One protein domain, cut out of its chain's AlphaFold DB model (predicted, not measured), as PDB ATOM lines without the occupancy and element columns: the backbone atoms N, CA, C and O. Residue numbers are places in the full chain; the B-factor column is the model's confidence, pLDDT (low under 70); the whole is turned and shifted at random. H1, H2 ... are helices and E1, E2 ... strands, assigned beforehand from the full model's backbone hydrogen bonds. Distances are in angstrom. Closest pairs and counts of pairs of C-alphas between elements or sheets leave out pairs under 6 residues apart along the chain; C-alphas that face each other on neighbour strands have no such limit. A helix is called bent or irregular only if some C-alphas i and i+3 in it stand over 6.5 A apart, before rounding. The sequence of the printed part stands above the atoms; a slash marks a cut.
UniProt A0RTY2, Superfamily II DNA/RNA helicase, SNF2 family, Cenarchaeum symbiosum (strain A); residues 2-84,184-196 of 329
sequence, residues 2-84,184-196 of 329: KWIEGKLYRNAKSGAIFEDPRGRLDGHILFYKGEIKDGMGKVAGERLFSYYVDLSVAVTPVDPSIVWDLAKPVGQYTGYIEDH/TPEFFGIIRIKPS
ATOM      1  N   LYS A   2     -41.462   7.324  70.055       44.69
ATOM      2  CA  LYS A   2     -40.054   7.552  69.625       44.69
ATOM      3  C   LYS A   2     -39.216   8.534  70.473       44.69
ATOM      4  O   LYS A   2     -38.016   8.347  70.630       44.69
ATOM      5  N   TRP A   3     -39.828   9.581  71.037       39.94
ATOM      6  CA  TRP A   3     -39.126  10.544  71.906       39.94
ATOM      7  C   TRP A   3     -38.784   9.975  73.296       39.94
ATOM      8  O   TRP A   3     -37.718  10.258  73.836       39.94
ATOM      9  N   ILE A   4     -39.668   9.137  73.849       45.12
ATOM     10  CA  ILE A   4     -39.462   8.450  75.132       45.12
ATOM     11  C   ILE A   4     -38.375   7.386  74.966       45.12
ATOM     12  O   ILE A   4     -37.452   7.341  75.771       45.12
ATOM     13  N   GLU A   5     -38.423   6.620  73.874       51.56
ATOM     14  CA  GLU A   5     -37.382   5.652  73.507       51.56
ATOM     15  C   GLU A   5     -36.012   6.329  73.392       51.56
ATOM     16  O   GLU A   5     -35.069   5.898  74.043       51.56
ATOM     17  N   GLY A   6     -35.899   7.450  72.669       51.53
ATOM     18  CA  GLY A   6     -34.619   8.148  72.500       51.53
ATOM     19  C   GLY A   6     -34.035   8.746  73.789       51.53
ATOM     20  O   GLY A   6     -32.816   8.749  73.962       51.53
ATOM     21  N   LYS A   7     -34.881   9.252  74.700       51.50
ATOM     22  CA  LYS A   7     -34.434   9.836  75.978       51.50
ATOM     23  C   LYS A   7     -34.103   8.758  77.015       51.50
ATOM     24  O   LYS A   7     -33.075   8.858  77.679       51.50
ATOM     25  N   LEU A   8     -34.927   7.713  77.116       58.00
ATOM     26  CA  LEU A   8     -34.667   6.572  77.999       58.00
ATOM     27  C   LEU A   8     -33.441   5.776  77.547       58.00
ATOM     28  O   LEU A   8     -32.653   5.374  78.390       58.00
ATOM     29  N   TYR A   9     -33.227   5.622  76.238       57.69
ATOM     30  CA  TYR A   9     -32.087   4.886  75.690       57.69
ATOM     31  C   TYR A   9     -30.736   5.534  76.034       57.69
ATOM     32  O   TYR A   9     -29.771   4.833  76.323       57.69
ATOM     33  N   ARG A  10     -30.650   6.873  76.075       57.97
ATOM     34  CA  ARG A  10     -29.426   7.557  76.540       57.97
ATOM     35  C   ARG A  10     -29.205   7.387  78.042       57.97
ATOM     36  O   ARG A  10     -28.076   7.156  78.456       57.97
ATOM     37  N   ASN A  11     -30.274   7.448  78.837       61.09
ATOM     38  CA  ASN A  11     -30.193   7.277  80.290       61.09
ATOM     39  C   ASN A  11     -29.915   5.817  80.701       61.09
ATOM     40  O   ASN A  11     -29.271   5.570  81.713       61.09
ATOM     41  N   ALA A  12     -30.357   4.837  79.908       60.25
ATOM     42  CA  ALA A  12     -30.038   3.426  80.128       60.25
ATOM     43  C   ALA A  12     -28.529   3.151  79.986       60.25
ATOM     44  O   ALA A  12     -27.989   2.284  80.673       60.25
ATOM     45  N   LYS A  13     -27.835   3.929  79.143       63.25
ATOM     46  CA  LYS A  13     -26.377   3.849  78.962       63.25
ATOM     47  C   LYS A  13     -25.576   4.568  80.046       63.25
ATOM     48  O   LYS A  13     -24.434   4.192  80.265       63.25
ATOM     49  N   SER A  14     -26.149   5.565  80.729       61.34
ATOM     50  CA  SER A  14     -25.492   6.225  81.872       61.34
ATOM     51  C   SER A  14     -25.512   5.383  83.153       61.34
ATOM     52  O   SER A  14     -24.854   5.740  84.125       61.34
ATOM     53  N   GLY A  15     -26.249   4.268  83.142       70.00
ATOM     54  CA  GLY A  15     -26.378   3.349  84.263       70.00
ATOM     55  C   GLY A  15     -27.398   3.797  85.308       70.00
ATOM     56  O   GLY A  15     -27.740   4.973  85.424       70.00
ATOM     57  N   ALA A  16     -27.904   2.830  86.071       80.69
ATOM     58  CA  ALA A  16     -28.766   3.061  87.227       80.69
ATOM     59  C   ALA A  16     -28.333   2.180  88.401       80.69
ATOM     60  O   ALA A  16     -27.760   1.109  88.205       80.69
ATOM     61  N   ILE A  17     -28.609   2.629  89.623       85.44
ATOM     62  CA  ILE A  17     -28.329   1.868  90.841       85.44
ATOM     63  C   ILE A  17     -29.648   1.320  91.371       85.44
ATOM     64  O   ILE A  17     -30.643   2.038  91.434       85.44
ATOM     65  N   PHE A  18     -29.628   0.049  91.735       88.19
ATOM     66  CA  PHE A  18     -30.717  -0.690  92.343       88.19
ATOM     67  C   PHE A  18     -30.217  -1.375  93.611       88.19
ATOM     68  O   PHE A  18     -29.015  -1.571  93.807       88.19
ATOM     69  N   GLU A  19     -31.158  -1.750  94.460       87.38
ATOM     70  CA  GLU A  19     -30.902  -2.515  95.669       87.38
ATOM     71  C   GLU A  19     -31.508  -3.914  95.541       87.38
ATOM     72  O   GLU A  19     -32.619  -4.051  95.033       87.38
ATOM     73  N   ASP A  20     -30.792  -4.946  95.988       86.88
ATOM     74  CA  ASP A  20     -31.333  -6.296  96.139       86.88
ATOM     75  C   ASP A  20     -31.954  -6.451  97.538       86.88
ATOM     76  O   ASP A  20     -31.201  -6.530  98.518       86.88
ATOM     77  N   PRO A  21     -33.296  -6.551  97.642       79.44
ATOM     78  CA  PRO A  21     -34.014  -6.722  98.905       79.44
ATOM     79  C   PRO A  21     -33.614  -7.979  99.686       79.44
ATOM     80  O   PRO A  21     -33.793  -8.040 100.905       79.44
ATOM     81  N   ARG A  22     -33.118  -9.006  98.978       76.06
ATOM     82  CA  ARG A  22     -32.676 -10.279  99.562       76.06
ATOM     83  C   ARG A  22     -31.230 -10.211 100.064       76.06
ATOM     84  O   ARG A  22     -30.815 -11.101 100.801       76.06
ATOM     85  N   GLY A  23     -30.475  -9.176  99.687       78.69
ATOM     86  CA  GLY A  23     -29.081  -8.975 100.085       78.69
ATOM     87  C   GLY A  23     -28.096 -10.015  99.536       78.69
ATOM     88  O   GLY A  23     -27.014 -10.164 100.095       78.69
ATOM     89  N   ARG A  24     -28.460 -10.753  98.478       80.69
ATOM     90  CA  ARG A  24     -27.644 -11.815  97.865       80.69
ATOM     91  C   ARG A  24     -26.754 -11.288  96.736       80.69
ATOM     92  O   ARG A  24     -25.705 -11.867  96.471       80.69
ATOM     93  N   LEU A  25     -27.178 -10.224  96.056       86.06
ATOM     94  CA  LEU A  25     -26.492  -9.677  94.888       86.06
ATOM     95  C   LEU A  25     -25.677  -8.432  95.245       86.06
ATOM     96  O   LEU A  25     -26.192  -7.465  95.807       86.06
ATOM     97  N   ASP A  26     -24.410  -8.449  94.837       89.75
ATOM     98  CA  ASP A  26     -23.520  -7.298  94.847       89.75
ATOM     99  C   ASP A  26     -22.671  -7.264  93.567       89.75
ATOM    100  O   ASP A  26     -21.674  -7.978  93.425       89.75
ATOM    101  N   GLY A  27     -23.091  -6.457  92.593       90.00
ATOM    102  CA  GLY A  27     -22.434  -6.418  91.288       90.00
ATOM    103  C   GLY A  27     -23.137  -5.534  90.267       90.00
ATOM    104  O   GLY A  27     -23.796  -4.556  90.633       90.00
ATOM    105  N   HIS A  28     -22.998  -5.880  88.988       90.94
ATOM    106  CA  HIS A  28     -23.623  -5.197  87.856       90.94
ATOM    107  C   HIS A  28     -24.431  -6.167  86.996       90.94
ATOM    108  O   HIS A  28     -24.054  -7.323  86.864       90.94
ATOM    109  N   ILE A  29     -25.501  -5.696  86.357       92.00
ATOM    110  CA  ILE A  29     -26.167  -6.423  85.271       92.00
ATOM    111  C   ILE A  29     -26.033  -5.626  83.987       92.00
ATOM    112  O   ILE A  29     -26.425  -4.460  83.929       92.00
ATOM    113  N   LEU A  30     -25.484  -6.267  82.959       92.38
ATOM    114  CA  LEU A  30     -25.360  -5.704  81.622       92.38
ATOM    115  C   LEU A  30     -26.429  -6.308  80.717       92.38
ATOM    116  O   LEU A  30     -26.625  -7.523  80.711       92.38
ATOM    117  N   PHE A  31     -27.069  -5.454  79.925       92.75
ATOM    118  CA  PHE A  31     -28.113  -5.826  78.982       92.75
ATOM    119  C   PHE A  31     -27.630  -5.657  77.545       92.75
ATOM    120  O   PHE A  31     -27.126  -4.598  77.161       92.75
ATOM    121  N   TYR A  32     -27.848  -6.689  76.738       93.25
ATOM    122  CA  TYR A  32     -27.525  -6.716  75.321       93.25
ATOM    123  C   TYR A  32     -28.743  -7.126  74.520       93.25
ATOM    124  O   TYR A  32     -29.388  -8.132  74.797       93.25
ATOM    125  N   LYS A  33     -29.043  -6.354  73.491       93.69
ATOM    126  CA  LYS A  33     -30.066  -6.691  72.523       93.69
ATOM    127  C   LYS A  33     -29.419  -7.495  71.399       93.69
ATOM    128  O   LYS A  33     -28.522  -7.006  70.714       93.69
ATOM    129  N   GLY A  34     -29.862  -8.734  71.226       93.69
ATOM    130  CA  GLY A  34     -29.422  -9.600  70.143       93.69
ATOM    131  C   GLY A  34     -30.488  -9.724  69.062       93.69
ATOM    132  O   GLY A  34     -31.648 -10.006  69.360       93.69
ATOM    133  N   GLU A  35     -30.083  -9.541  67.807       94.62
ATOM    134  CA  GLU A  35     -30.955  -9.628  66.635       94.62
ATOM    135  C   GLU A  35     -30.447 -10.703  65.666       94.62
ATOM    136  O   GLU A  35     -29.275 -10.720  65.281       94.62
ATOM    137  N   ILE A  36     -31.339 -11.598  65.252       93.69
ATOM    138  CA  ILE A  36     -31.074 -12.648  64.268       93.69
ATOM    139  C   ILE A  36     -31.913 -12.351  63.032       93.69
ATOM    140  O   ILE A  36     -33.130 -12.181  63.125       93.69
ATOM    141  N   LYS A  37     -31.262 -12.287  61.871       92.31
ATOM    142  CA  LYS A  37     -31.890 -11.973  60.583       92.31
ATOM    143  C   LYS A  37     -32.002 -13.202  59.700       92.31
ATOM    144  O   LYS A  37     -31.156 -14.084  59.781       92.31
ATOM    145  N   ASP A  38     -33.013 -13.239  58.843       91.12
ATOM    146  CA  ASP A  38     -33.122 -14.232  57.778       91.12
ATOM    147  C   ASP A  38     -32.330 -13.832  56.512       91.12
ATOM    148  O   ASP A  38     -31.778 -12.731  56.418       91.12
ATOM    149  N   GLY A  39     -32.317 -14.701  55.495       86.44
ATOM    150  CA  GLY A  39     -31.672 -14.455  54.199       86.44
ATOM    151  C   GLY A  39     -32.324 -13.346  53.359       86.44
ATOM    152  O   GLY A  39     -31.836 -13.029  52.276       86.44
ATOM    153  N   MET A  40     -33.425 -12.745  53.825       85.25
ATOM    154  CA  MET A  40     -34.015 -11.527  53.251       85.25
ATOM    155  C   MET A  40     -33.621 -10.264  54.026       85.25
ATOM    156  O   MET A  40     -34.055  -9.171  53.664       85.25
ATOM    157  N   GLY A  41     -32.836 -10.401  55.098       84.94
ATOM    158  CA  GLY A  41     -32.474  -9.313  56.000       84.94
ATOM    159  C   GLY A  41     -33.589  -8.913  56.969       84.94
ATOM    160  O   GLY A  41     -33.460  -7.885  57.634       84.94
ATOM    161  N   LYS A  42     -34.680  -9.688  57.065       88.69
ATOM    162  CA  LYS A  42     -35.754  -9.441  58.036       88.69
ATOM    163  C   LYS A  42     -35.379 -10.032  59.385       88.69
ATOM    164  O   LYS A  42     -34.745 -11.078  59.448       88.69
ATOM    165  N   VAL A  43     -35.817  -9.387  60.462       91.12
ATOM    166  CA  VAL A  43     -35.617  -9.895  61.823       91.12
ATOM    167  C   VAL A  43     -36.421 -11.182  61.999       91.12
ATOM    168  O   VAL A  43     -37.651 -11.166  61.988       91.12
ATOM    169  N   ALA A  44     -35.708 -12.297  62.120       88.50
ATOM    170  CA  ALA A  44     -36.262 -13.618  62.394       88.50
ATOM    171  C   ALA A  44     -36.473 -13.837  63.898       88.50
ATOM    172  O   ALA A  44     -37.388 -14.557  64.291       88.50
ATOM    173  N   GLY A  45     -35.651 -13.197  64.730       90.94
ATOM    174  CA  GLY A  45     -35.807 -13.193  66.177       90.94
ATOM    175  C   GLY A  45     -35.011 -12.068  66.821       90.94
ATOM    176  O   GLY A  45     -33.954 -11.671  66.336       90.94
ATOM    177  N   GLU A  46     -35.541 -11.556  67.920       92.88
ATOM    178  CA  GLU A  46     -34.965 -10.463  68.692       92.88
ATOM    179  C   GLU A  46     -35.140 -10.801  70.170       92.88
ATOM    180  O   GLU A  46     -36.236 -11.166  70.601       92.88
ATOM    181  N   ARG A  47     -34.054 -10.737  70.944       92.38
ATOM    182  CA  ARG A  47     -34.070 -11.096  72.365       92.38
ATOM    183  C   ARG A  47     -33.157 -10.181  73.169       92.38
ATOM    184  O   ARG A  47     -32.083  -9.793  72.713       92.38
ATOM    185  N   LEU A  48     -33.597  -9.853  74.381       92.50
ATOM    186  CA  LEU A  48     -32.774  -9.189  75.383       92.50
ATOM    187  C   LEU A  48     -32.008 -10.252  76.180       92.50
ATOM    188  O   LEU A  48     -32.611 -11.167  76.738       92.50
ATOM    189  N   PHE A  49     -30.691 -10.122  76.217       93.19
ATOM    190  CA  PHE A  49     -29.779 -10.945  76.996       93.19
ATOM    191  C   PHE A  49     -29.271 -10.127  78.176       93.19
ATOM    192  O   PHE A  49     -28.924  -8.955  78.014       93.19
ATOM    193  N   SER A  50     -29.203 -10.739  79.352       93.88
ATOM    194  CA  SER A  50     -28.697 -10.099  80.563       93.88
ATOM    195  C   SER A  50     -27.672 -10.965  81.263       93.88
ATOM    196  O   SER A  50     -27.811 -12.186  81.344       93.88
ATOM    197  N   TYR A  51     -26.635 -10.312  81.778       93.81
ATOM    198  CA  TYR A  51     -25.533 -10.972  82.460       93.81
ATOM    199  C   TYR A  51     -25.206 -10.238  83.745       93.81
ATOM    200  O   TYR A  51     -24.921  -9.041  83.713       93.81
ATOM    201  N   TYR A  52     -25.223 -10.969  84.853       92.12
ATOM    202  CA  TYR A  52     -24.760 -10.498  86.144       92.12
ATOM    203  C   TYR A  52     -23.247 -10.696  86.267       92.12
ATOM    204  O   TYR A  52     -22.720 -11.768  85.963       92.12
ATOM    205  N   VAL A  53     -22.561  -9.643  86.697       91.50
ATOM    206  CA  VAL A  53     -21.123  -9.584  86.950       91.50
ATOM    207  C   VAL A  53     -20.929  -9.226  88.415       91.50
ATOM    208  O   VAL A  53     -21.259  -8.111  88.823       91.50
ATOM    209  N   ASP A  54     -20.420 -10.166  89.205       89.50
ATOM    210  CA  ASP A  54     -20.138  -9.930  90.623       89.50
ATOM    211  C   ASP A  54     -18.856  -9.096  90.833       89.50
ATOM    212  O   ASP A  54     -18.142  -8.751  89.886       89.50
ATOM    213  N   LEU A  55     -18.535  -8.779  92.092       85.81
ATOM    214  CA  LEU A  55     -17.305  -8.056  92.446       85.81
ATOM    215  C   LEU A  55     -16.009  -8.823  92.113       85.81
ATOM    216  O   LEU A  55     -14.960  -8.201  91.958       85.81
ATOM    217  N   SER A  56     -16.065 -10.154  91.980       85.00
ATOM    218  CA  SER A  56     -14.940 -10.988  91.524       85.00
ATOM    219  C   SER A  56     -14.786 -10.996  89.995       85.00
ATOM    220  O   SER A  56     -13.833 -11.558  89.449       85.00
ATOM    221  N   VAL A  57     -15.695 -10.312  89.294       83.56
ATOM    222  CA  VAL A  57     -15.796 -10.244  87.835       83.56
ATOM    223  C   VAL A  57     -16.174 -11.591  87.199       83.56
ATOM    224  O   VAL A  57     -15.880 -11.838  86.024       83.56
ATOM    225  N   ALA A  58     -16.842 -12.469  87.953       89.00
ATOM    226  CA  ALA A  58     -17.458 -13.671  87.413       89.00
ATOM    227  C   ALA A  58     -18.773 -13.309  86.715       89.00
ATOM    228  O   ALA A  58     -19.589 -12.553  87.237       89.00
ATOM    229  N   VAL A  59     -18.976 -13.849  85.511       91.56
ATOM    230  CA  VAL A  59     -20.136 -13.528  84.669       91.56
ATOM    231  C   VAL A  59     -21.132 -14.680  84.696       91.56
ATOM    232  O   VAL A  59     -20.769 -15.810  84.360       91.56
ATOM    233  N   THR A  60     -22.397 -14.403  84.987       90.94
ATOM    234  CA  THR A  60     -23.490 -15.387  84.984       90.94
ATOM    235  C   THR A  60     -24.667 -14.877  84.146       90.94
ATOM    236  O   THR A  60     -25.016 -13.702  84.255       90.94
ATOM    237  N   PRO A  61     -25.256 -15.695  83.255       91.12
ATOM    238  CA  PRO A  61     -26.475 -15.306  82.551       91.12
ATOM    239  C   PRO A  61     -27.643 -15.243  83.541       91.12
ATOM    240  O   PRO A  61     -27.791 -16.129  84.380       91.12
ATOM    241  N   VAL A  62     -28.467 -14.207  83.429       90.56
ATOM    242  CA  VAL A  62     -29.655 -13.993  84.270       90.56
ATOM    243  C   VAL A  62     -30.833 -13.587  83.395       90.56
ATOM    244  O   VAL A  62     -30.623 -13.070  82.296       90.56
ATOM    245  N   ASP A  63     -32.065 -13.794  83.858       87.31
ATOM    246  CA  ASP A  63     -33.243 -13.318  83.130       87.31
ATOM    247  C   ASP A  63     -33.384 -11.791  83.213       87.31
ATOM    248  O   ASP A  63     -33.182 -11.226  84.292       87.31
ATOM    249  N   PRO A  64     -33.777 -11.096  82.129       89.00
ATOM    250  CA  PRO A  64     -33.966  -9.651  82.180       89.00
ATOM    251  C   PRO A  64     -35.062  -9.202  83.154       89.00
ATOM    252  O   PRO A  64     -35.042  -8.058  83.613       89.00
ATOM    253  N   SER A  65     -36.015 -10.081  83.481       87.00
ATOM    254  CA  SER A  65     -37.073  -9.813  84.456       87.00
ATOM    255  C   SER A  65     -36.552  -9.628  85.879       87.00
ATOM    256  O   SER A  65     -37.270  -9.047  86.689       87.00
ATOM    257  N   ILE A  66     -35.301 -10.000  86.184       85.81
ATOM    258  CA  ILE A  66     -34.680  -9.796  87.502       85.81
ATOM    259  C   ILE A  66     -34.799  -8.350  88.002       85.81
ATOM    260  O   ILE A  66     -34.889  -8.116  89.200       85.81
ATOM    261  N   VAL A  67     -34.881  -7.371  87.091       87.56
ATOM    262  CA  VAL A  67     -35.081  -5.951  87.422       87.56
ATOM    263  C   VAL A  67     -36.366  -5.707  88.225       87.56
ATOM    264  O   VAL A  67     -36.402  -4.789  89.040       87.56
ATOM    265  N   TRP A  68     -37.410  -6.520  88.032       85.06
ATOM    266  CA  TRP A  68     -38.662  -6.430  88.793       85.06
ATOM    267  C   TRP A  68     -38.515  -6.841  90.257       85.06
ATOM    268  O   TRP A  68     -39.301  -6.397  91.093       85.06
ATOM    269  N   ASP A  69     -37.496  -7.640  90.561       85.69
ATOM    270  CA  ASP A  69     -37.205  -8.118  91.909       85.69
ATOM    271  C   ASP A  69     -36.227  -7.193  92.651       85.69
ATOM    272  O   ASP A  69     -35.937  -7.400  93.830       85.69
ATOM    273  N   LEU A  70     -35.763  -6.129  91.989       87.31
ATOM    274  CA  LEU A  70     -34.889  -5.123  92.573       87.31
ATOM    275  C   LEU A  70     -35.677  -3.919  93.097       87.31
ATOM    276  O   LEU A  70     -36.657  -3.456  92.508       87.31
ATOM    277  N   ALA A  71     -35.210  -3.364  94.210       85.06
ATOM    278  CA  ALA A  71     -35.766  -2.163  94.805       85.06
ATOM    279  C   ALA A  71     -35.074  -0.899  94.288       85.06
ATOM    280  O   ALA A  71     -33.914  -0.890  93.865       85.06
ATOM    281  N   LYS A  72     -35.816   0.209  94.362       82.50
ATOM    282  CA  LYS A  72     -35.228   1.537  94.209       82.50
ATOM    283  C   LYS A  72     -34.268   1.792  95.371       82.50
ATOM    284  O   LYS A  72     -34.625   1.457  96.499       82.50
ATOM    285  N   PRO A  73     -33.120   2.427  95.110       79.12
ATOM    286  CA  PRO A  73     -32.165   2.721  96.156       79.12
ATOM    287  C   PRO A  73     -32.719   3.716  97.181       79.12
ATOM    288  O   PRO A  73     -33.423   4.667  96.816       79.12
ATOM    289  N   VAL A  74     -32.359   3.539  98.452       67.00
ATOM    290  CA  VAL A  74     -32.708   4.467  99.531       67.00
ATOM    291  C   VAL A  74     -31.630   5.553  99.616       67.00
ATOM    292  O   VAL A  74     -30.609   5.400 100.278       67.00
ATOM    293  N   GLY A  75     -31.849   6.670  98.916       64.19
ATOM    294  CA  GLY A  75     -30.969   7.846  98.940       64.19
ATOM    295  C   GLY A  75     -30.489   8.297  97.558       64.19
ATOM    296  O   GLY A  75     -30.817   7.703  96.531       64.19
ATOM    297  N   GLN A  76     -29.715   9.385  97.517       57.94
ATOM    298  CA  GLN A  76     -29.047   9.830  96.292       57.94
ATOM    299  C   GLN A  76     -27.718   9.094  96.151       57.94
ATOM    300  O   GLN A  76     -26.753   9.396  96.847       57.94
ATOM    301  N   TYR A  77     -27.660   8.138  95.229       59.72
ATOM    302  CA  TYR A  77     -26.394   7.527  94.855       59.72
ATOM    303  C   TYR A  77     -25.782   8.274  93.671       59.72
ATOM    304  O   TYR A  77     -26.279   8.204  92.550       59.72
ATOM    305  N   THR A  78     -24.668   8.954  93.919       52.12
ATOM    306  CA  THR A  78     -23.768   9.478  92.886       52.12
ATOM    307  C   THR A  78     -22.573   8.537  92.777       52.12
ATOM    308  O   THR A  78     -21.513   8.792  93.339       52.12
ATOM    309  N   GLY A  79     -22.770   7.386  92.138       52.06
ATOM    310  CA  GLY A  79     -21.695   6.437  91.852       52.06
ATOM    311  C   GLY A  79     -21.490   6.348  90.350       52.06
ATOM    312  O   GLY A  79     -22.397   5.913  89.645       52.06
ATOM    313  N   TYR A  80     -20.323   6.767  89.865       53.31
ATOM    314  CA  TYR A  80     -19.893   6.447  88.507       53.31
ATOM    315  C   TYR A  80     -19.609   4.942  88.445       53.31
ATOM    316  O   TYR A  80     -18.991   4.394  89.357       53.31
ATOM    317  N   ILE A  81     -20.092   4.260  87.408       60.03
ATOM    318  CA  ILE A  81     -19.766   2.847  87.195       60.03
ATOM    319  C   ILE A  81     -18.343   2.797  86.638       60.03
ATOM    320  O   ILE A  81     -18.117   3.054  85.456       60.03
ATOM    321  N   GLU A  82     -17.376   2.532  87.510       56.66
ATOM    322  CA  GLU A  82     -15.982   2.330  87.120       56.66
ATOM    323  C   GLU A  82     -15.834   1.035  86.295       56.66
ATOM    324  O   GLU A  82     -16.524   0.045  86.534       56.66
ATOM    325  N   ASP A  83     -14.932   1.052  85.309       66.88
ATOM    326  CA  ASP A  83     -14.513  -0.112  84.499       66.88
ATOM    327  C   ASP A  83     -15.585  -0.719  83.558       66.88
ATOM    328  O   ASP A  83     -15.658  -1.926  83.305       66.88
ATOM    329  N   HIS A  84     -16.436   0.146  83.001       73.88
ATOM    330  CA  HIS A  84     -17.545  -0.226  82.118       73.88
ATOM    331  C   HIS A  84     -17.111  -0.963  80.834       73.88
ATOM    332  O   HIS A  84     -17.797  -1.883  80.386       73.88
ATOM    333  N   THR A 184     -24.490  -8.141  65.047       90.50
ATOM    334  CA  THR A 184     -23.680  -7.648  66.169       90.50
ATOM    335  C   THR A 184     -24.576  -7.320  67.373       90.50
ATOM    336  O   THR A 184     -25.537  -6.566  67.197       90.50
ATOM    337  N   PRO A 185     -24.284  -7.846  68.580       92.25
ATOM    338  CA  PRO A 185     -25.059  -7.530  69.772       92.25
ATOM    339  C   PRO A 185     -24.990  -6.034  70.089       92.25
ATOM    340  O   PRO A 185     -23.912  -5.440  70.128       92.25
ATOM    341  N   GLU A 186     -26.140  -5.424  70.350       91.44
ATOM    342  CA  GLU A 186     -26.237  -4.013  70.704       91.44
ATOM    343  C   GLU A 186     -26.244  -3.862  72.228       91.44
ATOM    344  O   GLU A 186     -27.122  -4.390  72.913       91.44
ATOM    345  N   PHE A 187     -25.282  -3.120  72.781       89.19
ATOM    346  CA  PHE A 187     -25.294  -2.790  74.205       89.19
ATOM    347  C   PHE A 187     -26.480  -1.874  74.530       89.19
ATOM    348  O   PHE A 187     -26.571  -0.744  74.033       89.19
ATOM    349  N   PHE A 188     -27.375  -2.366  75.383       87.62
ATOM    350  CA  PHE A 188     -28.619  -1.690  75.731       87.62
ATOM    351  C   PHE A 188     -28.473  -0.823  76.986       87.62
ATOM    352  O   PHE A 188     -28.906   0.329  76.994       87.62
ATOM    353  N   GLY A 189     -27.838  -1.349  78.037       87.38
ATOM    354  CA  GLY A 189     -27.669  -0.620  79.292       87.38
ATOM    355  C   GLY A 189     -27.000  -1.433  80.392       87.38
ATOM    356  O   GLY A 189     -26.741  -2.627  80.235       87.38
ATOM    357  N   ILE A 190     -26.723  -0.768  81.511       87.31
ATOM    358  CA  ILE A 190     -26.149  -1.377  82.714       87.31
ATOM    359  C   ILE A 190     -26.951  -0.968  83.947       87.31
ATOM    360  O   ILE A 190     -27.493   0.139  84.012       87.31
ATOM    361  N   ILE A 191     -26.961  -1.824  84.960       88.69
ATOM    362  CA  ILE A 191     -27.380  -1.458  86.311       88.69
ATOM    363  C   ILE A 191     -26.364  -1.957  87.338       88.69
ATOM    364  O   ILE A 191     -25.771  -3.014  87.153       88.69
ATOM    365  N   ARG A 192     -26.169  -1.212  88.426       88.50
ATOM    366  CA  ARG A 192     -25.408  -1.620  89.617       88.50
ATOM    367  C   ARG A 192     -26.395  -2.078  90.686       88.50
ATOM    368  O   ARG A 192     -27.334  -1.351  90.982       88.50
ATOM    369  N   ILE A 193     -26.155  -3.233  91.293       89.31
ATOM    370  CA  ILE A 193     -27.016  -3.824  92.322       89.31
ATOM    371  C   ILE A 193     -26.273  -3.897  93.638       89.31
ATOM    372  O   ILE A 193     -25.325  -4.667  93.736       89.31
ATOM    373  N   LYS A 194     -26.710  -3.137  94.640       87.62
ATOM    374  CA  LYS A 194     -26.159  -3.215  95.994       87.62
ATOM    375  C   LYS A 194     -27.038  -4.090  96.889       87.62
ATOM    376  O   LYS A 194     -28.258  -4.016  96.770       87.62
ATOM    377  N   PRO A 195     -26.465  -4.856  97.823       86.44
ATOM    378  CA  PRO A 195     -27.263  -5.591  98.788       86.44
ATOM    379  C   PRO A 195     -27.943  -4.604  99.748       86.44
ATOM    380  O   PRO A 195     -27.291  -3.718 100.299       86.44
ATOM    381  N   SER A 196     -29.252  -4.754  99.951       80.25
ATOM    382  CA  SER A 196     -30.025  -3.972 100.920       80.25
ATOM    383  C   SER A 196     -31.066  -4.883 101.540       80.25
ATOM    384  O   SER A 196     -32.139  -5.118 100.986       80.25
TER     385      SER A 196
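What this domain is: This is residues 2 to 84 and 184 to 196 of the 329 residues of the protein "Superfamily II DNA/RNA helicase, SNF2 family" of Cenarchaeum symbiosum (strain A) (UniProt A0RTY2). One strongly twisted sheet of five strands makes the body, its long hairpin of E2 and E3 makes the longest axis, and the short helix H2 packs on the sheet. H1 meets the sheet with residues 9 to 13 and sticks out with residues 2 to 8. There are 96 printed residues, with two named helices and five named strands in the order H1 E1 E2 E3 E4 H2 E5, class mixed; the mixed sheet runs E1 E5 E2 E3 E4. The whole is only just compact, close to loose, radius of gyration of the C-alphas 15.0 A, and elongated, 48 by 32 by 25 A.

Where its parts are: Find C-alpha 2 at (-40.054, 7.552, 69.625); from there H1 runs 17.0 A to residue 13. E1 is residues 16 to 20, E2 residues 27 to 37 over 32.6 A, and E3 residues 43 to 54 over 32.7 A. Next come E4, residues 59 to 62, and H2, residues 64 to 69, irregular, but only just: C-alphas 64 and 67 are 6.51 A apart. E5, residues 186 to 195, runs 28.1 A to C-alpha 195 at (-27.263, -5.591, 98.788).

How they stand to each other: H1 is on the sheet at a height of 4.6 A, over none of its strands; its closest C-alpha pair with E5 is Lys 13 and Gly 189, 4.7 A. Edge strand E1 is parallel to E5, with N 18 and O 192 2.8 A apart. E5 is antiparallel to E2, with N 29 and O 191 at 2.8 A. E2, E3 and E4 form a meander, each strand the antiparallel neighbour of the one before: see N 30 and O 51, 2.9 A, and N 60 and O 52, 2.8 A. H2 is on the sheet; its closest C-alpha pair with E3 is Pro 64 and Ser 50, 5.5 A. Of O i to N i+4 pairs, H1 has 6 of 8 within hydrogen-bond range and H2 0 of 2, beside 2 of 3 O i to N i+3 pairs.

The domain as a whole: The C-alphas of Gly 39 and Gly 75, the two farthest apart, are 50.0 A apart. Residues 85 to 183 are not printed, and C-alphas 84 and 184 are 18.6 A apart across this cut. Of the links that are printed whole, none is long; residues 70 to 84 hold no named element. Residues 2 to 14 and 74 to 83 have pLDDT under 70.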